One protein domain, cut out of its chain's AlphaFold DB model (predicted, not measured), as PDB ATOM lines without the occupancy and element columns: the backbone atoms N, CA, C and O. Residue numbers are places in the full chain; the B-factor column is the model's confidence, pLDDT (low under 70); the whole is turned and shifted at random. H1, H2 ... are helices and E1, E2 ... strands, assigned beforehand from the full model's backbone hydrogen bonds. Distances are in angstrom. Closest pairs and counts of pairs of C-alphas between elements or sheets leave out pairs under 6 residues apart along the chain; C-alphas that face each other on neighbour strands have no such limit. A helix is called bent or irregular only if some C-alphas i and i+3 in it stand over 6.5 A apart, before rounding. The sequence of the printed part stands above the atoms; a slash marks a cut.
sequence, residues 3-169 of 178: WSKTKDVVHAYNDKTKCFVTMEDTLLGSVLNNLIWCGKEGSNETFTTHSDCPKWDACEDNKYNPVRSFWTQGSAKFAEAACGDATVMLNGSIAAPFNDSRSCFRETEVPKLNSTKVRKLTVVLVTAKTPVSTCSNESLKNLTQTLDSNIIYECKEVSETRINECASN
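This is residues 3 to 169 of the 178 residues of a protein of Takifugu flavidus (sansaifugu) (UniProt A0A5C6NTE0). A small parallel sheet of three strands makes a wall at one end of the domain, with H3, H4 and H5 in a loose row to one side of it and H1 and H6 side by side near the strands' C-terminal ends. From H2 a long link, residues 33 to 65, reaches far from the sheet and makes the opposite end of the longest axis. The printed part has 167 residues with six named helices and three named strands, in the order H1 H2 H3 E1 H4 E2 H5 E3 H6; the sheet's order is E1 E2 E3, and the class is mixed. The whole is compact, with a radius of gyration of the C-alphas of 17.0 A and spans of 51 by 35 by 30 A.

H1 is residues 7 to 17, 15.4 A long, from C-alpha 7 at (39.519, 29.312, -36.342). H2 is residues 27 to 32, and H3 is residues 66 to 81, 22.3 A. E1, residues 84 to 91, spans 23.4 A from C-alpha 84 at (21.931, 32.347, -22.609). H4 is residues 104 to 112; it is irregular, but only just, with C-alphas 107 and 110 6.8 A apart. E2 is residues 118 to 127, 25.8 A; H5 is residues 138 to 146, 12.7 A; E3 is residues 152 to 159, 23.0 A. H6, residues 160 to 167, ends at C-alpha 167 at (44.254, 28.841, -22.724).

The sheet is only just strongly twisted, its C-alphas up to 4.4 A off the best plane. E1 and E2 are parallel, with N 88 and O 122 at 2.9 A, within hydrogen-bond range. E2 and E3 are parallel, with N 123 and O 154 at 2.8 A. Residues 3 to 4 pair with residues 89 to 90 of E1, parallel. E1, H4, E2 and E2, H5, E3 are strand-helix-strand units, parallel neighbour strands with a helix between, both with right-handed crossovers. H5 only grazes the sheet with residues 140 to 144, and H1 with residues 7 to 10. H6 stands up from the sheet at 48 degrees. H1 and H6 touch, closest at the C-alphas of Tyr 13 and Ala 167, 4.8 A. H3 and H4 touch, closest at the C-alphas of Ala 79 and Glu 109, 5.2 A. H4 and H5 only just touch, with 3 pairs of C-alphas within 8 A, the closest those of Pro 111 and Thr 146, 7.0 A. H2 is close to H3 but not clearly touching, with the C-alphas of Gly 29 and Gly 74 closest at 7.4 A. Every O i to N i+4 pair is within hydrogen-bond range in H3, H5 and H6, against 6 of 7 in H1, 1 of 2 in H2 and 2 of 5 in H4, where 1 of 6 O i to N i+3 pairs is.

The C-alphas of Gly 42 and Asn 169, the two farthest apart, are 53.1 A apart. The printed part has no cut. The links H2 to H3 and E1 to H4 are long. Mean pLDDT of the printed part is 92.4; residues 59 to 63 are under 70.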
ATOM      1  N   TRP A   3      32.695  32.107 -34.482       97.75
ATOM      2  CA  TRP A   3      33.978  32.673 -34.870       97.75
ATOM      3  C   TRP A   3      34.006  33.104 -36.338       97.75
ATOM      4  O   TRP A   3      33.253  32.606 -37.170       97.75
ATOM      5  N   SER A   4      34.878  34.058 -36.670       97.25
ATOM      6  CA  SER A   4      35.114  34.477 -38.054       97.25
ATOM      7  C   SER A   4      36.564  34.912 -38.230       97.25
ATOM      8  O   SER A   4      37.029  35.853 -37.584       97.25
ATOM      9  N   LYS A   5      37.283  34.217 -39.124       95.62
ATOM     10  CA  LYS A   5      38.723  34.419 -39.396       95.62
ATOM     11  C   LYS A   5      39.614  34.276 -38.149       95.62
ATOM     12  O   LYS A   5      40.655  34.923 -38.054       95.62
ATOM     13  N   THR A   6      39.191  33.423 -37.217       96.44
ATOM     14  CA  THR A   6      39.811  33.162 -35.902       96.44
ATOM     15  C   THR A   6      39.791  31.671 -35.533       96.44
ATOM     16  O   THR A   6      39.930  31.335 -34.361       96.44
ATOM     17  N   LYS A   7      39.635  30.773 -36.525       95.19
ATOM     18  CA  LYS A   7      39.519  29.312 -36.342       95.19
ATOM     19  C   LYS A   7      40.578  28.761 -35.386       95.19
ATOM     20  O   LYS A   7      40.246  28.162 -34.367       95.19
ATOM     21  N   ASP A   8      41.843  29.016 -35.705       94.50
ATOM     22  CA  ASP A   8      42.973  28.443 -34.971       94.50
ATOM     23  C   ASP A   8      43.025  28.949 -33.526       94.50
ATOM     24  O   ASP A   8      43.235  28.165 -32.606       94.50
ATOM     25  N   VAL A   9      42.745  30.240 -33.309       94.50
ATOM     26  CA  VAL A   9      42.709  30.854 -31.970       94.50
ATOM     27  C   VAL A   9      41.586  30.252 -31.123       94.50
ATOM     28  O   VAL A   9      41.801  29.887 -29.968       94.50
ATOM     29  N   VAL A  10      40.391  30.116 -31.701       95.06
ATOM     30  CA  VAL A  10      39.202  29.598 -31.011       95.06
ATOM     31  C   VAL A  10      39.381  28.140 -30.625       95.06
ATOM     32  O   VAL A  10      39.120  27.790 -29.475       95.06
ATOM     33  N   HIS A  11      39.850  27.295 -31.545       93.94
ATOM     34  CA  HIS A  11      40.055  25.882 -31.236       93.94
ATOM     35  C   HIS A  11      41.236  25.677 -30.287       93.94
ATOM     36  O   HIS A  11      41.089  24.929 -29.330       93.94
ATOM     37  N   ALA A  12      42.346  26.412 -30.432       92.06
ATOM     38  CA  ALA A  12      43.454  26.331 -29.476       92.06
ATOM     39  C   ALA A  12      43.035  26.738 -28.051       92.06
ATOM     40  O   ALA A  12      43.473  26.125 -27.072       92.06
ATOM     41  N   TYR A  13      42.171  27.751 -27.926       91.50
ATOM     42  CA  TYR A  13      41.594  28.153 -26.648       91.50
ATOM     43  C   TYR A  13      40.625  27.094 -26.103       91.50
ATOM     44  O   TYR A  13      40.722  26.691 -24.939       91.50
ATOM     45  N   ASN A  14      39.695  26.614 -26.930       90.44
ATOM     46  CA  ASN A  14      38.650  25.696 -26.488       90.44
ATOM     47  C   ASN A  14      39.171  24.277 -26.216       90.44
ATOM     48  O   ASN A  14      38.656  23.590 -25.337       90.44
ATOM     49  N   ASP A  15      40.227  23.842 -26.905       88.62
ATOM     50  CA  ASP A  15      40.833  22.523 -26.720       88.62
ATOM     51  C   ASP A  15      41.386  22.321 -25.316       88.62
ATOM     52  O   ASP A  15      41.287  21.219 -24.771       88.62
ATOM     53  N   LYS A  16      41.922  23.387 -24.722       85.19
ATOM     54  CA  LYS A  16      42.505  23.357 -23.380       85.19
ATOM     55  C   LYS A  16      41.483  23.672 -22.294       85.19
ATOM     56  O   LYS A  16      41.493  23.035 -21.248       85.19
ATOM     57  N   THR A  17      40.593  24.628 -22.554       85.88
ATOM     58  CA  THR A  17      39.689  25.162 -21.527       85.88
ATOM     59  C   THR A  17      38.345  24.440 -21.452       85.88
ATOM     60  O   THR A  17      37.726  24.416 -20.392       85.88
ATOM     61  N   LYS A  18      37.872  23.858 -22.568       87.56
ATOM     62  CA  LYS A  18      36.535  23.242 -22.709       87.56
ATOM     63  C   LYS A  18      35.384  24.164 -22.280       87.56
ATOM     64  O   LYS A  18      34.315  23.708 -21.885       87.56
ATOM     65  N   CYS A  19      35.610  25.471 -22.374       87.50
ATOM     66  CA  CYS A  19      34.702  26.507 -21.903       87.50
ATOM     67  C   CYS A  19      33.482  26.718 -22.799       87.50
ATOM     68  O   CYS A  19      32.449  27.209 -22.346       87.50
ATOM     69  N   PHE A  20      33.614  26.408 -24.085       92.81
ATOM     70  CA  PHE A  20      32.598  26.686 -25.080       92.81
ATOM     71  C   PHE A  20      32.333  25.463 -25.945       92.81
ATOM     72  O   PHE A  20      33.127  24.533 -26.039       92.81
ATOM     73  N   VAL A  21      31.189  25.492 -26.613       94.75
ATOM     74  CA  VAL A  21      30.875  24.588 -27.715       94.75
ATOM     75  C   VAL A  21      30.935  25.419 -28.988       94.75
ATOM     76  O   VAL A  21      30.303  26.478 -29.053       94.75
ATOM     77  N   THR A  22      31.721  24.989 -29.964       96.56
ATOM     78  CA  THR A  22      31.733  25.513 -31.336       96.56
ATOM     79  C   THR A  22      30.850  24.645 -32.235       96.56
ATOM     80  O   THR A  22      30.396  23.580 -31.811       96.56
ATOM     81  N   MET A  23      30.569  25.080 -33.467       95.88
ATOM     82  CA  MET A  23      29.816  24.243 -34.412       95.88
ATOM     83  C   MET A  23      30.559  22.915 -34.626       95.88
ATOM     84  O   MET A  23      29.953  21.843 -34.586       95.88
ATOM     85  N   GLU A  24      31.883  22.979 -34.750       96.25
ATOM     86  CA  GLU A  24      32.771  21.841 -34.975       96.25
ATOM     87  C   GLU A  24      32.777  20.830 -33.815       96.25
ATOM     88  O   GLU A  24      33.089  19.664 -34.040       96.25
ATOM     89  N   ASP A  25      32.388  21.239 -32.602       95.06
ATOM     90  CA  ASP A  25      32.266  20.353 -31.433       95.06
ATOM     91  C   ASP A  25      30.940  19.565 -31.416       95.06
ATOM     92  O   ASP A  25      30.755  18.646 -30.615       95.06
ATOM     93  N   THR A  26      29.983  19.912 -32.282       94.75
ATOM     94  CA  THR A  26      28.715  19.176 -32.405       94.75
ATOM     95  C   THR A  26      28.909  17.854 -33.151       94.75
ATOM     96  O   THR A  26      29.872  17.675 -33.896       94.75
ATOM     97  N   LEU A  27      27.969  16.909 -33.018       94.12
ATOM     98  CA  LEU A  27      28.049  15.622 -33.728       94.12
ATOM     99  C   LEU A  27      28.195  15.800 -35.250       94.12
ATOM    100  O   LEU A  27      29.043  15.168 -35.866       94.12
ATOM    101  N   LEU A  28      27.378  16.666 -35.855       91.06
ATOM    102  CA  LEU A  28      27.437  16.894 -37.299       91.06
ATOM    103  C   LEU A  28      28.688  17.681 -37.698       91.06
ATOM    104  O   LEU A  28      29.308  17.354 -38.707       91.06
ATOM    105  N   GLY A  29      29.075  18.686 -36.907       94.94
ATOM    106  CA  GLY A  29      30.279  19.473 -37.169       94.94
ATOM    107  C   GLY A  29      31.555  18.639 -37.087       94.94
ATOM    108  O   GLY A  29      32.388  18.712 -37.985       94.94
ATOM    109  N   SER A  30      31.683  17.801 -36.059       94.94
ATOM    110  CA  SER A  30      32.895  17.014 -35.787       94.94
ATOM    111  C   SER A  30      33.201  15.981 -36.869       94.94
ATOM    112  O   SER A  30      34.355  15.845 -37.267       94.94
ATOM    113  N   VAL A  31      32.182  15.297 -37.400       94.81
ATOM    114  CA  VAL A  31      32.354  14.261 -38.437       94.81
ATOM    115  C   VAL A  31      32.834  14.846 -39.770       94.81
ATOM    116  O   VAL A  31      33.509  14.158 -40.532       94.81
ATOM    117  N   LEU A  32      32.501  16.108 -40.059       94.31
ATOM    118  CA  LEU A  32      32.799  16.767 -41.336       94.31
ATOM    119  C   LEU A  32      33.820  17.913 -41.216       94.31
ATOM    120  O   LEU A  32      34.114  18.587 -42.208       94.31
ATOM    121  N   ASN A  33      34.391  18.136 -40.027       93.25
ATOM    122  CA  ASN A  33      35.384  19.185 -39.802       93.25
ATOM    123  C   ASN A  33      36.648  18.930 -40.635       93.25
ATOM    124  O   ASN A  33      37.172  17.820 -40.672       93.25
ATOM    125  N   ASN A  34      37.158  19.982 -41.282       91.06
ATOM    126  CA  ASN A  34      38.327  19.950 -42.172       91.06
ATOM    127  C   ASN A  34      38.222  18.997 -43.379       91.06
ATOM    128  O   ASN A  34      39.225  18.775 -44.055       91.06
ATOM    129  N   LEU A  35      37.037  18.459 -43.682       93.00
ATOM    130  CA  LEU A  35      36.828  17.636 -44.869       93.00
ATOM    131  C   LEU A  35      36.377  18.485 -46.058       93.00
ATOM    132  O   LEU A  35      35.663  19.479 -45.917       93.00
ATOM    133  N   ILE A  36      36.769  18.045 -47.250       91.69
ATOM    134  CA  ILE A  36      36.231  18.516 -48.526       91.69
ATOM    135  C   ILE A  36      35.555  17.326 -49.174       91.69
ATOM    136  O   ILE A  36      36.101  16.223 -49.167       91.69
ATOM    137  N   TRP A  37      34.369  17.544 -49.722       93.31
ATOM    138  CA  TRP A  37      33.665  16.513 -50.459       93.31
ATOM    139  C   TRP A  37      32.780  17.136 -51.528       93.31
ATOM    140  O   TRP A  37      32.243  18.225 -51.339       93.31
ATOM    141  N   CYS A  38      32.603  16.435 -52.640       91.69
ATOM    142  CA  CYS A  38      31.577  16.734 -53.630       91.69
ATOM    143  C   CYS A  38      31.268  15.492 -54.470       91.69
ATOM    144  O   CYS A  38      32.105  14.605 -54.619       91.69
ATOM    145  N   GLY A  39      30.045  15.412 -54.995       90.69
ATOM    146  CA  GLY A  39      29.657  14.320 -55.886       90.69
ATOM    147  C   GLY A  39      30.289  14.477 -57.267       90.69
ATOM    148  O   GLY A  39      30.411  15.597 -57.768       90.69
ATOM    149  N   LYS A  40      30.657  13.358 -57.892       88.06
ATOM    150  CA  LYS A  40      31.060  13.321 -59.299       88.06
ATOM    151  C   LYS A  40      29.826  13.216 -60.190       88.06
ATOM    152  O   LYS A  40      29.008  12.312 -60.034       88.06
ATOM    153  N   GLU A  41      29.695  14.133 -61.141       85.25
ATOM    154  CA  GLU A  41      28.586  14.105 -62.094       85.25
ATOM    155  C   GLU A  41      28.595  12.799 -62.910       85.25
ATOM    156  O   GLU A  41      29.632  12.369 -63.417       85.25
ATOM    157  N   GLY A  42      27.432  12.152 -63.017       90.69
ATOM    158  CA  GLY A  42      27.274  10.911 -63.779       90.69
ATOM    159  C   GLY A  42      27.776   9.638 -63.085       90.69
ATOM    160  O   GLY A  42      27.793   8.586 -63.722       90.69
ATOM    161  N   SER A  43      28.159   9.684 -61.804       93.44
ATOM    162  CA  SER A  43      28.489   8.483 -61.025       93.44
ATOM    163  C   SER A  43      28.059   8.590 -59.554       93.44
ATOM    164  O   SER A  43      27.494   9.590 -59.119       93.44
ATOM    165  N   ASN A  44      28.297   7.528 -58.781       91.38
ATOM    166  CA  ASN A  44      28.130   7.495 -57.323       91.38
ATOM    167  C   ASN A  44      29.439   7.800 -56.566       91.38
ATOM    168  O   ASN A  44      29.519   7.584 -55.356       91.38
ATOM    169  N   GLU A  45      30.476   8.260 -57.269       94.44
ATOM    170  CA  GLU A  45      31.774   8.573 -56.675       94.44
ATOM    171  C   GLU A  45      31.746   9.933 -55.965       94.44
ATOM    172  O   GLU A  45      30.991  10.842 -56.318       94.44
ATOM    173  N   THR A  46      32.608  10.076 -54.959       93.75
ATOM    174  CA  THR A  46      32.816  11.325 -54.218       93.75
ATOM    175  C   THR A  46      34.260  11.764 -54.384       93.75
ATOM    176  O   THR A  46      35.179  10.994 -54.102       93.75
ATOM    177  N   PHE A  47      34.466  13.005 -54.812       93.62
ATOM    178  CA  PHE A  47      35.776  13.637 -54.760       93.62
ATOM    179  C   PHE A  47      36.018  14.220 -53.376       93.62
ATOM    180  O   PHE A  47      35.092  14.721 -52.742       93.62
ATOM    181  N   THR A  48      37.269  14.179 -52.926       91.44
ATOM    182  CA  THR A  48      37.680  14.647 -51.594       91.44
ATOM    183  C   THR A  48      38.818  15.663 -51.640       91.44
ATOM    184  O   THR A  48      39.394  16.016 -50.611       91.44
ATOM    185  N   THR A  49      39.160  16.153 -52.833       89.12
ATOM    186  CA  THR A  49      40.262  17.092 -53.043       89.12
ATOM    187  C   THR A  49      39.736  18.475 -53.430       89.12
ATOM    188  O   THR A  49      38.649  18.632 -53.988       89.12
ATOM    189  N   HIS A  50      40.537  19.506 -53.164       84.25
ATOM    190  CA  HIS A  50      40.217  20.873 -53.575       84.25
ATOM    191  C   HIS A  50      40.287  21.106 -55.090       84.25
ATOM    192  O   HIS A  50      39.679  22.060 -55.563       84.25
ATOM    193  N   SER A  51      41.055  20.304 -55.839       86.38
ATOM    194  CA  SER A  51      41.159  20.456 -57.298       86.38
ATOM    195  C   SER A  51      39.905  19.968 -58.012       86.38
ATOM    196  O   SER A  51      39.554  20.510 -59.057       86.38
ATOM    197  N   ASP A  52      39.242  18.973 -57.428       88.00
ATOM    198  CA  ASP A  52      38.135  18.266 -58.064       88.00
ATOM    199  C   ASP A  52      36.773  18.794 -57.597       88.00
ATOM    200  O   ASP A  52      35.755  18.553 -58.245       88.00
ATOM    201  N   CYS A  53      36.746  19.535 -56.483       89.19
ATOM    202  CA  CYS A  53      35.532  20.127 -55.939       89.19
ATOM    203  C   CYS A  53      35.410  21.631 -56.206       89.19
ATOM    204  O   CYS A  53      36.411  22.353 -56.200       89.19
ATOM    205  N   PRO A  54      34.172  22.141 -56.365       87.19
ATOM    206  CA  PRO A  54      33.932  23.570 -56.481       87.19
ATOM    207  C   PRO A  54      34.553  24.337 -55.310       87.19
ATOM    208  O   PRO A  54      34.409  23.963 -54.141       87.19
ATOM    209  N   LYS A  55      35.213  25.456 -55.620       82.38
ATOM    210  CA  LYS A  55      35.715  26.379 -54.600       82.38
ATOM    211  C   LYS A  55      34.559  26.964 -53.787       82.38
ATOM    212  O   LYS A  55      33.407  26.976 -54.226       82.38
ATOM    213  N   TRP A  56      34.878  27.491 -52.607       78.44
ATOM    214  CA  TRP A  56      33.906  28.145 -51.720       78.44
ATOM    215  C   TRP A  56      33.110  29.264 -52.419       78.44
ATOM    216  O   TRP A  56      31.937  29.488 -52.116       78.44
ATOM    217  N   ASP A  57      33.738  29.943 -53.380       74.69
ATOM    218  CA  ASP A  57      33.211  31.066 -54.156       74.69
ATOM    219  C   ASP A  57      32.760  30.704 -55.580       74.69
ATOM    220  O   ASP A  57      32.305  31.580 -56.305       74.69
ATOM    221  N   ALA A  58      32.848  29.436 -55.986       71.44
ATOM    222  CA  ALA A  58      32.576  29.033 -57.367       71.44
ATOM    223  C   ALA A  58      31.092  29.134 -57.774       71.44
ATOM    224  O   ALA A  58      30.781  29.026 -58.958       71.44
ATOM    225  N   CYS A  59      30.170  29.300 -56.817       67.00
ATOM    226  CA  CYS A  59      28.729  29.279 -57.069       67.00
ATOM    227  C   CYS A  59      28.042  30.438 -56.338       67.00
ATOM    228  O   CYS A  59      28.140  30.545 -55.111       67.00
ATOM    229  N   GLU A  60      27.347  31.293 -57.090       59.16
ATOM    230  CA  GLU A  60      26.705  32.513 -56.575       59.16
ATOM    231  C   GLU A  60      25.555  32.223 -55.595       59.16
ATOM    232  O   GLU A  60      25.303  33.017 -54.693       59.16
ATOM    233  N   ASP A  61      24.896  31.069 -55.712       60.16
ATOM    234  CA  ASP A  61      23.675  30.727 -54.974       60.16
ATOM    235  C   ASP A  61      23.873  29.684 -53.856       60.16
ATOM    236  O   ASP A  61      22.897  29.170 -53.309       60.16
ATOM    237  N   ASN A  62      25.122  29.345 -53.504       56.94
ATOM    238  CA  ASN A  62      25.500  28.290 -52.540       56.94
ATOM    239  C   ASN A  62      25.041  26.866 -52.903       56.94
ATOM    240  O   ASN A  62      25.432  25.916 -52.222       56.94
ATOM    241  N   LYS A  63      24.240  26.700 -53.958       57.62
ATOM    242  CA  LYS A  63      23.428  25.505 -54.212       57.62
ATOM    243  C   LYS A  63      24.233  24.335 -54.766       57.62
ATOM    244  O   LYS A  63      23.821  23.187 -54.646       57.62
ATOM    245  N   TYR A  64      25.402  24.631 -55.327       70.62
ATOM    246  CA  TYR A  64      26.259  23.651 -55.994       70.62
ATOM    247  C   TYR A  64      27.564  23.357 -55.243       70.62
ATOM    248  O   TYR A  64      28.321  22.484 -55.659       70.62
ATOM    249  N   ASN A  65      27.826  24.032 -54.116       86.12
ATOM    250  CA  ASN A  65      28.934  23.679 -53.231       86.12
ATOM    251  C   ASN A  65      28.390  22.924 -52.002       86.12
ATOM    252  O   ASN A  65      27.839  23.558 -51.096       86.12
ATOM    253  N   PRO A  66      28.529  21.587 -51.940       89.44
ATOM    254  CA  PRO A  66      27.967  20.782 -50.855       89.44
ATOM    255  C   PRO A  66      28.607  21.077 -49.495       89.44
ATOM    256  O   PRO A  66      27.898  21.080 -48.490       89.44
ATOM    257  N   VAL A  67      29.906  21.399 -49.454       91.62
ATOM    258  CA  VAL A  67      30.599  21.804 -48.221       91.62
ATOM    259  C   VAL A  67      29.994  23.104 -47.694       91.62
ATOM    260  O   VAL A  67      29.561  23.168 -46.546       91.62
ATOM    261  N   ARG A  68      29.883  24.131 -48.544       89.56
ATOM    262  CA  ARG A  68      29.279  25.418 -48.168       89.56
ATOM    263  C   ARG A  68      27.824  25.250 -47.743       89.56
ATOM    264  O   ARG A  68      27.448  25.745 -46.689       89.56
ATOM    265  N   SER A  69      27.030  24.494 -48.502       90.56
ATOM    266  CA  SER A  69      25.638  24.174 -48.159       90.56
ATOM    267  C   SER A  69      25.506  23.494 -46.793       90.56
ATOM    268  O   SER A  69      24.613  23.845 -46.019       90.56
ATOM    269  N   PHE A  70      26.388  22.540 -46.483       93.50
ATOM    270  CA  PHE A  70      26.411  21.867 -45.188       93.50
ATOM    271  C   PHE A  70      26.713  22.848 -44.052       93.50
ATOM    272  O   PHE A  70      25.921  22.952 -43.117       93.50
ATOM    273  N   TRP A  71      27.808  23.607 -44.151       93.62
ATOM    274  CA  TRP A  71      28.210  24.538 -43.096       93.62
ATOM    275  C   TRP A  71      27.213  25.680 -42.924       93.62
ATOM    276  O   TRP A  71      26.903  26.024 -41.794       93.62
ATOM    277  N   THR A  72      26.622  26.208 -43.999       93.25
ATOM    278  CA  THR A  72      25.549  27.209 -43.900       93.25
ATOM    279  C   THR A  72      24.339  26.657 -43.140       93.25
ATOM    280  O   THR A  72      23.866  27.285 -42.194       93.25
ATOM    281  N   GLN A  73      23.841  25.467 -43.486       94.25
ATOM    282  CA  GLN A  73      22.693  24.889 -42.774       94.25
ATOM    283  C   GLN A  73      23.029  24.518 -41.324       94.25
ATOM    284  O   GLN A  73      22.229  24.771 -40.422       94.25
ATOM    285  N   GLY A  74      24.218  23.961 -41.094       96.19
ATOM    286  CA  GLY A  74      24.720  23.632 -39.765       96.19
ATOM    287  C   GLY A  74      24.853  24.867 -38.875       96.19
ATOM    288  O   GLY A  74      24.310  24.879 -37.774       96.19
ATOM    289  N   SER A  75      25.473  25.933 -39.381       97.06
ATOM    290  CA  SER A  75      25.581  27.239 -38.721       97.06
ATOM    291  C   SER A  75      24.214  27.834 -38.382       97.06
ATOM    292  O   SER A  75      24.004  28.283 -37.257       97.06
ATOM    293  N   ALA A  76      23.245  27.779 -39.305       97.44
ATOM    294  CA  ALA A  76      21.887  28.255 -39.037       97.44
ATOM    295  C   ALA A  76      21.251  27.504 -37.858       97.44
ATOM    296  O   ALA A  76      20.698  28.122 -36.949       97.44
ATOM    297  N   LYS A  77      21.356  26.169 -37.844       97.56
ATOM    298  CA  LYS A  77      20.804  25.334 -36.767       97.56
ATOM    299  C   LYS A  77      21.540  25.522 -35.446       97.56
ATOM    300  O   LYS A  77      20.900  25.541 -34.399       97.56
ATOM    301  N   PHE A  78      22.855  25.703 -35.496       98.00
ATOM    302  CA  PHE A  78      23.673  26.004 -34.330       98.00
ATOM    303  C   PHE A  78      23.271  27.345 -33.695       98.00
ATOM    304  O   PHE A  78      23.071  27.413 -32.483       98.00
ATOM    305  N   ALA A  79      23.042  28.383 -34.506       98.25
ATOM    306  CA  ALA A  79      22.556  29.679 -34.035       98.25
ATOM    307  C   ALA A  79      21.117  29.630 -33.488       98.25
ATOM    308  O   ALA A  79      20.854  30.179 -32.420       98.25
ATOM    309  N   GLU A  80      20.199  28.916 -34.153       97.81
ATOM    310  CA  GLU A  80      18.810  28.721 -33.686       97.81
ATOM    311  C   GLU A  80      18.730  27.972 -32.335       97.81
ATOM    312  O   GLU A  80      17.767  28.134 -31.565       97.81
ATOM    313  N   ALA A  81      19.726  27.124 -32.061       97.50
ATOM    314  CA  ALA A  81      19.854  26.352 -30.830       97.50
ATOM    315  C   ALA A  81      20.573  27.106 -29.698       97.50
ATOM    316  O   ALA A  81      20.471  26.681 -28.547       97.50
ATOM    317  N   ALA A  82      21.269  28.209 -29.993       98.00
ATOM    318  CA  ALA A  82      21.982  28.988 -28.988       98.00
ATOM    319  C   ALA A  82      21.026  29.569 -27.930       98.00
ATOM    320  O   ALA A  82      19.888  29.955 -28.218       98.00
ATOM    321  N   CYS A  83      21.496  29.641 -26.685       97.25
ATOM    322  CA  CYS A  83      20.751  30.195 -25.559       97.25
ATOM    323  C   CYS A  83      21.694  30.797 -24.507       97.25
ATOM    324  O   CYS A  83      22.884  30.489 -24.476       97.25
ATOM    325  N   GLY A  84      21.158  31.663 -23.644       97.06
ATOM    326  CA  GLY A  84      21.931  32.347 -22.609       97.06
ATOM    327  C   GLY A  84      22.892  33.379 -23.196       97.06
ATOM    328  O   GLY A  84      22.486  34.226 -23.994       97.06
ATOM    329  N   ASP A  85      24.156  33.317 -22.785       96.44
ATOM    330  CA  ASP A  85      25.197  34.227 -23.256       96.44
ATOM    331  C   ASP A  85      26.003  33.568 -24.376       96.44
ATOM    332  O   ASP A  85      26.694  32.568 -24.178       96.44
ATOM    333  N   ALA A  86      25.917  34.154 -25.565       97.56
ATOM    334  CA  ALA A  86      26.714  33.775 -26.713       97.56
ATOM    335  C   ALA A  86      28.000  34.609 -26.778       97.56
ATOM    336  O   ALA A  86      28.012  35.802 -26.474       97.56
ATOM    337  N   THR A  87      29.069  33.988 -27.268       97.75
ATOM    338  CA  THR A  87      30.352  34.652 -27.532       97.75
ATOM    339  C   THR A  87      30.750  34.427 -28.980       97.75
ATOM    340  O   THR A  87      30.593  33.313 -29.487       97.75
ATOM    341  N   VAL A  88      31.306  35.452 -29.625       98.31
ATOM    342  CA  VAL A  88      31.975  35.341 -30.926       98.31
ATOM    343  C   VAL A  88      33.409  35.855 -30.831       98.31
ATOM    344  O   VAL A  88      33.632  36.934 -30.292       98.31
ATOM    345  N   MET A  89      34.378  35.119 -31.379       97.81
ATOM    346  CA  MET A  89      35.733  35.648 -31.590       97.81
ATOM    347  C   MET A  89      35.883  36.183 -33.015       97.81
ATOM    348  O   MET A  89      35.711  35.436 -33.981       97.81
ATOM    349  N   LEU A  90      36.242  37.458 -33.158       98.06
ATOM    350  CA  LEU A  90      36.468  38.116 -34.449       98.06
ATOM    351  C   LEU A  90      37.924  38.553 -34.594       98.06
ATOM    352  O   LEU A  90      38.595  38.856 -33.613       98.06
ATOM    353  N   ASN A  91      38.411  38.614 -35.831       96.94
ATOM    354  CA  ASN A  91      39.786  39.008 -36.115       96.94
ATOM    355  C   ASN A  91      39.932  40.543 -36.101       96.94
ATOM    356  O   ASN A  91      39.429  41.224 -36.993       96.94
ATOM    357  N   GLY A  92      40.624  41.093 -35.103       96.62
ATOM    358  CA  GLY A  92      40.936  42.523 -34.968       96.62
ATOM    359  C   GLY A  92      42.160  42.986 -35.764       96.62
ATOM    360  O   GLY A  92      42.454  44.180 -35.811       96.62
ATOM    361  N   SER A  93      42.859  42.066 -36.425       95.12
ATOM    362  CA  SER A  93      44.012  42.347 -37.291       95.12
ATOM    363  C   SER A  93      43.613  42.601 -38.750       95.12
ATOM    364  O   SER A  93      44.474  42.734 -39.616       95.12
ATOM    365  N   ILE A  94      42.310  42.686 -39.042       95.19
ATOM    366  CA  ILE A  94      41.770  43.053 -40.357       95.19
ATOM    367  C   ILE A  94      40.949  44.341 -40.272       95.19
ATOM    368  O   ILE A  94      40.375  44.648 -39.232       95.19
ATOM    369  N   ALA A  95      40.863  45.082 -41.380       96.00
ATOM    370  CA  ALA A  95      40.228  46.406 -41.428       96.00
ATOM    371  C   ALA A  95      38.714  46.406 -41.147       96.00
ATOM    372  O   ALA A  95      38.163  47.424 -40.739       96.00
ATOM    373  N   ALA A  96      38.031  45.283 -41.382       96.19
ATOM    374  CA  ALA A  96      36.587  45.173 -41.204       96.19
ATOM    375  C   ALA A  96      36.200  43.769 -40.690       96.19
ATOM    376  O   ALA A  96      35.902  42.879 -41.497       96.19
ATOM    377  N   PRO A  97      36.226  43.549 -39.358       96.62
ATOM    378  CA  PRO A  97      35.997  42.241 -38.736       96.62
ATOM    379  C   PRO A  97      34.640  41.590 -39.055       96.62
ATOM    380  O   PRO A  97      34.529  40.367 -39.018       96.62
ATOM    381  N   PHE A  98      33.625  42.386 -39.414       97.06
ATOM    382  CA  PHE A  98      32.265  41.925 -39.733       97.06
ATOM    383  C   PHE A  98      31.778  42.399 -41.123       97.06
ATOM    384  O   PHE A  98      30.632  42.786 -41.300       97.06
ATOM    385  N   ASN A  99      32.642  42.421 -42.146       92.56
ATOM    386  CA  ASN A  99      32.240  42.867 -43.498       92.56
ATOM    387  C   ASN A  99      32.276  41.776 -44.579       92.56
ATOM    388  O   ASN A  99      32.016  42.042 -45.748       92.56
ATOM    389  N   ASP A 100      32.572  40.528 -44.227       88.88
ATOM    390  CA  ASP A 100      32.625  39.453 -45.219       88.88
ATOM    391  C   ASP A 100      31.224  38.895 -45.489       88.88
ATOM    392  O   ASP A 100      30.685  38.164 -44.661       88.88
ATOM    393  N   SER A 101      30.638  39.226 -46.641       86.19
ATOM    394  CA  SER A 101      29.328  38.713 -47.086       86.19
ATOM    395  C   SER A 101      29.331  37.217 -47.423       86.19
ATOM    396  O   SER A 101      28.348  36.679 -47.919       86.19
ATOM    397  N   ARG A 102      30.449  36.518 -47.198       84.31
ATOM    398  CA  ARG A 102      30.546  35.056 -47.304       84.31
ATOM    399  C   ARG A 102      30.774  34.390 -45.951       84.31
ATOM    400  O   ARG A 102      30.922  33.172 -45.898       84.31
ATOM    401  N   SER A 103      30.832  35.168 -44.870       90.75
ATOM    402  CA  SER A 103      30.955  34.640 -43.515       90.75
ATOM    403  C   SER A 103      29.635  34.008 -43.083       90.75
ATOM    404  O   SER A 103      28.605  34.682 -43.077       90.75
ATOM    405  N   CYS A 104      29.679  32.740 -42.657       93.75
ATOM    406  CA  CYS A 104      28.536  32.098 -42.003       93.75
ATOM    407  C   CYS A 104      28.072  32.914 -40.793       93.75
ATOM    408  O   CYS A 104      26.872  33.111 -40.625       93.75
ATOM    409  N   PHE A 105      29.007  33.463 -40.010       97.50
ATOM    410  CA  PHE A 105      28.662  34.284 -38.853       97.50
ATOM    411  C   PHE A 105      27.796  35.487 -39.234       97.50
ATOM    412  O   PHE A 105      26.716  35.672 -38.675       97.50
ATOM    413  N   ARG A 106      28.228  36.267 -40.232       96.25
ATOM    414  CA  ARG A 106      27.494  37.455 -40.685       96.25
ATOM    415  C   ARG A 106      26.159  37.112 -41.337       96.25
ATOM    416  O   ARG A 106      25.135  37.651 -40.936       96.25
ATOM    417  N   GLU A 107      26.182  36.267 -42.361       94.06
ATOM    418  CA  GLU A 107      25.029  36.094 -43.255       94.06
ATOM    419  C   GLU A 107      24.025  35.058 -42.753       94.06
ATOM    420  O   GLU A 107      22.896  34.998 -43.231       94.06
ATOM    421  N   THR A 108      24.434  34.184 -41.835       95.44
ATOM    422  CA  THR A 108      23.623  33.032 -41.431       95.44
ATOM    423  C   THR A 108      23.398  32.975 -39.933       95.44
ATOM    424  O   THR A 108      22.261  32.811 -39.512       95.44
ATOM    425  N   GLU A 109      24.437  33.110 -39.113       98.25
ATOM    426  CA  GLU A 109      24.317  32.880 -37.670       98.25
ATOM    427  C   GLU A 109      23.669  34.071 -36.965       98.25
ATOM    428  O   GLU A 109      22.693  33.880 -36.245       98.25
ATOM    429  N   VAL A 110      24.137  35.302 -37.215       97.94
ATOM    430  CA  VAL A 110      23.581  36.513 -36.584       97.94
ATOM    431  C   VAL A 110      22.070  36.661 -36.823       97.94
ATOM    432  O   VAL A 110      21.350  36.798 -35.833       97.94
ATOM    433  N   PRO A 111      21.539  36.543 -38.061       96.56
ATOM    434  CA  PRO A 111      20.094  36.635 -38.303       96.56
ATOM    435  C   PRO A 111      19.269  35.503 -37.669       96.56
ATOM    436  O   PRO A 111      18.043  35.577 -37.626       96.56
ATOM    437  N   LYS A 112      19.922  34.418 -37.238       97.94
ATOM    438  CA  LYS A 112      19.289  33.227 -36.661       97.94
ATOM    439  C   LYS A 112      19.354  33.179 -35.138       97.94
ATOM    440  O   LYS A 112      18.723  32.303 -34.543       97.94
ATOM    441  N   LEU A 113      20.058  34.117 -34.503       98.38
ATOM    442  CA  LEU A 113      20.030  34.272 -33.054       98.38
ATOM    443  C   LEU A 113      18.626  34.677 -32.605       98.38
ATOM    444  O   LEU A 113      18.072  35.680 -33.046       98.38
ATOM    445  N   ASN A 114      18.047  33.885 -31.708       97.56
ATOM    446  CA  ASN A 114      16.705  34.122 -31.196       97.56
ATOM    447  C   ASN A 114      16.775  34.883 -29.867       97.56
ATOM    448  O   ASN A 114      17.192  34.312 -28.858       97.56
ATOM    449  N   SER A 115      16.306  36.131 -29.845       97.75
ATOM    450  CA  SER A 115      16.308  36.999 -28.658       97.75
ATOM    451  C   SER A 115      15.481  36.486 -27.475       97.75
ATOM    452  O   SER A 115      15.727  36.868 -26.336       97.75
ATOM    453  N   THR A 116      14.542  35.560 -27.695       98.06
ATOM    454  CA  THR A 116      13.817  34.896 -26.595       98.06
ATOM    455  C   THR A 116      14.670  33.859 -25.856       98.06
ATOM    456  O   THR A 116      14.323  33.456 -24.748       98.06
ATOM    457  N   LYS A 117      15.781  33.411 -26.458       98.31
ATOM    458  CA  LYS A 117      16.697  32.406 -25.895       98.31
ATOM    459  C   LYS A 117      18.073  32.978 -25.580       98.31
ATOM    460  O   LYS A 117      18.676  32.594 -24.581       98.31
ATOM    461  N   VAL A 118      18.587  33.837 -26.454       98.56
ATOM    462  CA  VAL A 118      19.902  34.469 -26.351       98.56
ATOM    463  C   VAL A 118      19.732  35.817 -25.670       98.56
ATOM    464  O   VAL A 118      19.062  36.703 -26.187       98.56
ATOM    465  N   ARG A 119      20.362  35.970 -24.508       98.38
ATOM    466  CA  ARG A 119      20.331  37.193 -23.704       98.38
ATOM    467  C   ARG A 119      21.383  38.198 -24.158       98.38
ATOM    468  O   ARG A 119      21.116  39.397 -24.191       98.38
ATOM    469  N   LYS A 120      22.595  37.720 -24.441       98.31
ATOM    470  CA  LYS A 120      23.761  38.563 -24.715       98.31
ATOM    471  C   LYS A 120      24.627  37.952 -25.809       98.31
ATOM    472  O   LYS A 120      24.809  36.738 -25.835       98.31
ATOM    473  N   LEU A 121      25.191  38.802 -26.660       98.56
ATOM    474  CA  LEU A 121      26.280  38.478 -27.572       98.56
ATOM    475  C   LEU A 121      27.522  39.291 -27.179       98.56
ATOM    476  O   LEU A 121      27.556  40.510 -27.351       98.56
ATOM    477  N   THR A 122      28.552  38.607 -26.678       98.31
ATOM    478  CA  THR A 122      29.869  39.200 -26.417       98.31
ATOM    479  C   THR A 122      30.791  38.966 -27.616       98.31
ATOM    480  O   THR A 122      31.119  37.831 -27.962       98.31
ATOM    481  N   VAL A 123      31.236  40.048 -28.246       98.56
ATOM    482  CA  VAL A 123      32.297  40.052 -29.252       98.56
ATOM    483  C   VAL A 123      33.644  40.129 -28.549       98.56
ATOM    484  O   VAL A 123      33.944  41.113 -27.880       98.56
ATOM    485  N   VAL A 124      34.480  39.116 -28.740       97.81
ATOM    486  CA  VAL A 124      35.896  39.140 -28.376       97.81
ATOM    487  C   VAL A 124      36.679  39.459 -29.646       97.81
ATOM    488  O   VAL A 124      36.841  38.614 -30.528       97.81
ATOM    489  N   LEU A 125      37.115  40.708 -29.778       98.12
ATOM    490  CA  LEU A 125      37.920  41.165 -30.900       98.12
ATOM    491  C   LEU A 125      39.391  40.844 -30.621       98.12
ATOM    492  O   LEU A 125      40.034  41.499 -29.803       98.12
ATOM    493  N   VAL A 126      39.907  39.819 -31.299       97.62
ATOM    494  CA  VAL A 126      41.272  39.317 -31.114       97.62
ATOM    495  C   VAL A 126      42.260  40.244 -31.809       97.62
ATOM    496  O   VAL A 126      42.292  40.309 -33.039       97.62
ATOM    497  N   THR A 127      43.062  40.973 -31.041       96.06
ATOM    498  CA  THR A 127      44.007  41.963 -31.565       96.06
ATOM    499  C   THR A 127      45.437  41.423 -31.620       96.06
ATOM    500  O   THR A 127      45.907  40.714 -30.725       96.06
ATOM    501  N   ALA A 128      46.163  41.786 -32.682       90.44
ATOM    502  CA  ALA A 128      47.618  41.678 -32.713       90.44
ATOM    503  C   ALA A 128      48.272  42.775 -31.851       90.44
ATOM    504  O   ALA A 128      47.604  43.690 -31.368       90.44
ATOM    505  N   LYS A 129      49.609  42.730 -31.712       83.38
ATOM    506  CA  LYS A 129      50.401  43.767 -31.011       83.38
ATOM    507  C   LYS A 129      50.078  45.188 -31.480       83.38
ATOM    508  O   LYS A 129      50.077  46.109 -30.671       83.38
ATOM    509  N   THR A 130      49.802  45.338 -32.773       85.62
ATOM    510  CA  THR A 130      49.302  46.576 -33.367       85.62
ATOM    511  C   THR A 130      47.894  46.304 -33.894       85.62
ATOM    512  O   THR A 130      47.764  45.661 -34.939       85.62
ATOM    513  N   PRO A 131      46.840  46.732 -33.179       84.25
ATOM    514  CA  PRO A 131      45.463  46.527 -33.614       84.25
ATOM    515  C   PRO A 131      45.187  47.256 -34.933       84.25
ATOM    516  O   PRO A 131      45.544  48.424 -35.087       84.25
ATOM    517  N   VAL A 132      44.531  46.577 -35.876       93.31
ATOM    518  CA  VAL A 132      44.048  47.195 -37.124       93.31
ATOM    519  C   VAL A 132      42.624  47.719 -36.939       93.31
ATOM    520  O   VAL A 132      42.274  48.774 -37.459       93.31
ATOM    521  N   SER A 133      41.815  46.991 -36.169       94.62
ATOM    522  CA  SER A 133      40.451  47.355 -35.808       94.62
ATOM    523  C   SER A 133      40.260  47.353 -34.298       94.62
ATOM    524  O   SER A 133      40.871  46.565 -33.581       94.62
ATOM    525  N   THR A 134      39.352  48.212 -33.850       96.44
ATOM    526  CA  THR A 134      38.880  48.337 -32.467       96.44
ATOM    527  C   THR A 134      37.393  47.995 -32.393       96.44
ATOM    528  O   THR A 134      36.722  47.864 -33.423       96.44
ATOM    529  N   CYS A 135      36.837  47.904 -31.186       97.44
ATOM    530  CA  CYS A 135      35.399  47.720 -30.973       97.44
ATOM    531  C   CYS A 135      34.544  48.867 -31.551       97.44
ATOM    532  O   CYS A 135      33.350  48.696 -31.776       97.44
ATOM    533  N   SER A 136      35.156  50.016 -31.857       96.69
ATOM    534  CA  SER A 136      34.507  51.161 -32.510       96.69
ATOM    535  C   SER A 136      34.457  51.065 -34.044       96.69
ATOM    536  O   SER A 136      33.964  51.992 -34.693       96.69
ATOM    537  N   ASN A 137      34.988  49.989 -34.642       97.38
ATOM    538  CA  ASN A 137      35.034  49.798 -36.093       97.38
ATOM    539  C   ASN A 137      33.629  49.797 -36.722       97.38
ATOM    540  O   ASN A 137      32.693  49.203 -36.191       97.38
ATOM    541  N   GLU A 138      33.497  50.409 -37.901       96.94
ATOM    542  CA  GLU A 138      32.207  50.562 -38.586       96.94
ATOM    543  C   GLU A 138      31.521  49.223 -38.886       96.94
ATOM    544  O   GLU A 138      30.313  49.090 -38.723       96.94
ATOM    545  N   SER A 139      32.282  48.182 -39.236       97.44
ATOM    546  CA  SER A 139      31.686  46.863 -39.478       97.44
ATOM    547  C   SER A 139      31.045  46.261 -38.221       97.44
ATOM    548  O   SER A 139      30.059  45.539 -38.332       97.44
ATOM    549  N   LEU A 140      31.528  46.599 -37.019       97.88
ATOM    550  CA  LEU A 140      30.910  46.163 -35.764       97.88
ATOM    551  C   LEU A 140      29.651  46.971 -35.421       97.88
ATOM    552  O   LEU A 140      28.755  46.438 -34.775       97.88
ATOM    553  N   LYS A 141      29.516  48.205 -35.924       95.94
ATOM    554  CA  LYS A 141      28.232  48.925 -35.894       95.94
ATOM    555  C   LYS A 141      27.206  48.278 -36.827       95.94
ATOM    556  O   LYS A 141      26.036  48.178 -36.481       95.94
ATOM    557  N   ASN A 142      27.635  47.757 -37.977       95.81
ATOM    558  CA  ASN A 142      26.734  46.992 -38.847       95.81
ATOM    559  C   ASN A 142      26.256  45.695 -38.168       95.81
ATOM    560  O   ASN A 142      25.108  45.289 -38.355       95.81
ATOM    561  N   LEU A 143      27.101  45.065 -37.337       97.44
ATOM    562  CA  LEU A 143      26.691  43.929 -36.506       97.44
ATOM    563  C   LEU A 143      25.581  44.330 -35.533       97.44
ATOM    564  O   LEU A 143      24.564  43.646 -35.482       97.44
ATOM    565  N   THR A 144      25.729  45.440 -34.805       95.75
ATOM    566  CA  THR A 144      24.690  45.886 -33.861       95.75
ATOM    567  C   THR A 144      23.385  46.273 -34.549       95.75
ATOM    568  O   THR A 144      22.328  46.077 -33.968       95.75
ATOM    569  N   GLN A 145      23.438  46.768 -35.789       94.44
ATOM    570  CA  GLN A 145      22.243  47.049 -36.595       94.44
ATOM    571  C   GLN A 145      21.534  45.782 -37.092       94.44
ATOM    572  O   GLN A 145      20.324  45.804 -37.298       94.44
ATOM    573  N   THR A 146      22.279  44.694 -37.316       94.19
ATOM    574  CA  THR A 146      21.719  43.416 -37.794       94.19
ATOM    575  C   THR A 146      21.225  42.538 -36.643       94.19
ATOM    576  O   THR A 146      20.319  41.727 -36.824       94.19
ATOM    577  N   LEU A 147      21.835  42.671 -35.466       97.25
ATOM    578  CA  LEU A 147      21.472  41.927 -34.268       97.25
ATOM    579  C   LEU A 147      20.105  42.392 -33.740       97.25
ATOM    580  O   LEU A 147      19.825  43.588 -33.696       97.25
ATOM    581  N   ASP A 148      19.268  41.449 -33.306       96.75
ATOM    582  CA  ASP A 148      17.995  41.769 -32.650       96.75
ATOM    583  C   ASP A 148      18.238  42.698 -31.447       96.75
ATOM    584  O   ASP A 148      19.067  42.410 -30.583       96.75
ATOM    585  N   SER A 149      17.494  43.806 -31.382       96.62
ATOM    586  CA  SER A 149      17.656  44.850 -30.365       96.62
ATOM    587  C   SER A 149      17.426  44.376 -28.926       96.62
ATOM    588  O   SER A 149      17.817  45.068 -27.989       96.62
ATOM    589  N   ASN A 150      16.777  43.224 -28.734       97.94
ATOM    590  CA  ASN A 150      16.575  42.615 -27.419       97.94
ATOM    591  C   ASN A 150      17.793  41.805 -26.938       97.94
ATOM    592  O   ASN A 150      17.838  41.413 -25.772       97.94
ATOM    593  N   ILE A 151      18.776  41.544 -27.807       98.56
ATOM    594  CA  ILE A 151      20.029  40.879 -27.437       98.56
ATOM    595  C   ILE A 151      21.030  41.943 -26.991       98.56
ATOM    596  O   ILE A 151      21.389  42.846 -27.746       98.56
ATOM    597  N   ILE A 152      21.533  41.815 -25.764       98.50
ATOM    598  CA  ILE A 152      22.560  42.715 -25.238       98.50
ATOM    599  C   ILE A 152      23.839  42.538 -26.060       98.50
ATOM    600  O   ILE A 152      24.343  41.427 -26.204       98.50
ATOM    601  N   TYR A 153      24.393  43.639 -26.558       98.44
ATOM    602  CA  TYR A 153      25.673  43.647 -27.256       98.44
ATOM    603  C   TYR A 153      26.799  44.106 -26.328       98.44
ATOM    604  O   TYR A 153      26.687  45.124 -25.647       98.44
ATOM    605  N   GLU A 154      27.911  43.378 -26.339       98.00
ATOM    606  CA  GLU A 154      29.146  43.754 -25.654       98.00
ATOM    607  C   GLU A 154      30.338  43.480 -26.572       98.00
ATOM    608  O   GLU A 154      30.357  42.469 -27.267       98.00
ATOM    609  N   CYS A 155      31.350  44.348 -26.564       98.31
ATOM    610  CA  CYS A 155      32.592  44.129 -27.300       98.31
ATOM    611  C   CYS A 155      33.802  44.318 -26.382       98.31
ATOM    612  O   CYS A 155      33.856  45.279 -25.611       98.31
ATOM    613  N   LYS A 156      34.758  43.390 -26.462       97.31
ATOM    614  CA  LYS A 156      36.019  43.373 -25.716       97.31
ATOM    615  C   LYS A 156      37.181  43.228 -26.685       97.31
ATOM    616  O   LYS A 156      37.199  42.300 -27.488       97.31
ATOM    617  N   GLU A 157      38.161  44.115 -26.589       96.81
ATOM    618  CA  GLU A 157      39.424  43.990 -27.317       96.81
ATOM    619  C   GLU A 157      40.402  43.185 -26.474       96.81
ATOM    620  O   GLU A 157      40.698  43.556 -25.339       96.81
ATOM    621  N   VAL A 158      40.901  42.080 -27.019       95.75
ATOM    622  CA  VAL A 158      41.766  41.162 -26.276       95.75
ATOM    623  C   VAL A 158      42.920  40.750 -27.156       95.75
ATOM    624  O   VAL A 158      42.720  40.295 -28.281       95.75
ATOM    625  N   SER A 159      44.139  40.896 -26.645       95.12
ATOM    626  CA  SER A 159      45.315  40.484 -27.399       95.12
ATOM    627  C   SER A 159      45.348  38.968 -27.563       95.12
ATOM    628  O   SER A 159      45.009  38.217 -26.647       95.12
ATOM    629  N   GLU A 160      45.822  38.500 -28.715       94.44
ATOM    630  CA  GLU A 160      46.016  37.065 -28.948       94.44
ATOM    631  C   GLU A 160      46.937  36.437 -27.884       94.44
ATOM    632  O   GLU A 160      46.687  35.332 -27.407       94.44
ATOM    633  N   THR A 161      47.948  37.184 -27.419       92.69
ATOM    634  CA  THR A 161      48.809  36.779 -26.299       92.69
ATOM    635  C   THR A 161      48.001  36.474 -25.040       92.69
ATOM    636  O   THR A 161      48.193  35.418 -24.442       92.69
ATOM    637  N   ARG A 162      47.060  37.350 -24.660       91.81
ATOM    638  CA  ARG A 162      46.213  37.150 -23.477       91.81
ATOM    639  C   ARG A 162      45.320  35.919 -23.625       91.81
ATOM    640  O   ARG A 162      45.165  35.171 -22.662       91.81
ATOM    641  N   ILE A 163      44.766  35.682 -24.815       92.25
ATOM    642  CA  ILE A 163      43.960  34.480 -25.093       92.25
ATOM    643  C   ILE A 163      44.813  33.217 -24.920       92.25
ATOM    644  O   ILE A 163      44.378  32.273 -24.263       92.25
ATOM    645  N   ASN A 164      46.042  33.219 -25.440       90.38
ATOM    646  CA  ASN A 164      46.968  32.089 -25.348       90.38
ATOM    647  C   ASN A 164      47.445  31.814 -23.911       90.38
ATOM    648  O   ASN A 164      47.555  30.650 -23.506       90.38
ATOM    649  N   GLU A 165      47.702  32.863 -23.126       89.56
ATOM    650  CA  GLU A 165      47.994  32.758 -21.690       89.56
ATOM    651  C   GLU A 165      46.825  32.116 -20.946       89.56
ATOM    652  O   GLU A 165      47.015  31.164 -20.190       89.56
ATOM    653  N   CYS A 166      45.608  32.592 -21.217       88.00
ATOM    654  CA  CYS A 166      44.387  32.051 -20.642       88.00
ATOM    655  C   CYS A 166      44.164  30.583 -21.006       88.00
ATOM    656  O   CYS A 166      43.866  29.770 -20.141       88.00
ATOM    657  N   ALA A 167      44.371  30.222 -22.273       86.31
ATOM    658  CA  ALA A 167      44.254  28.841 -22.724       86.31
ATOM    659  C   ALA A 167      45.237  27.909 -21.998       86.31
ATOM    660  O   ALA A 167      44.999  26.712 -21.904       86.31
ATOM    661  N   SER A 168      46.356  28.437 -21.503       84.19
ATOM    662  CA  SER A 168      47.393  27.656 -20.826       84.19
ATOM    663  C   SER A 168      47.218  27.599 -19.303       84.19
ATOM    664  O   SER A 168      47.974  26.886 -18.647       84.19
ATOM    665  N   ASN A 169      46.242  28.321 -18.740       79.25
ATOM    666  CA  ASN A 169      45.986  28.379 -17.304       79.25
ATOM    667  C   ASN A 169      44.537  27.978 -16.981       79.25
ATOM    668  O   ASN A 169      43.622  28.798 -17.041       79.25
TER     669      ASN A 169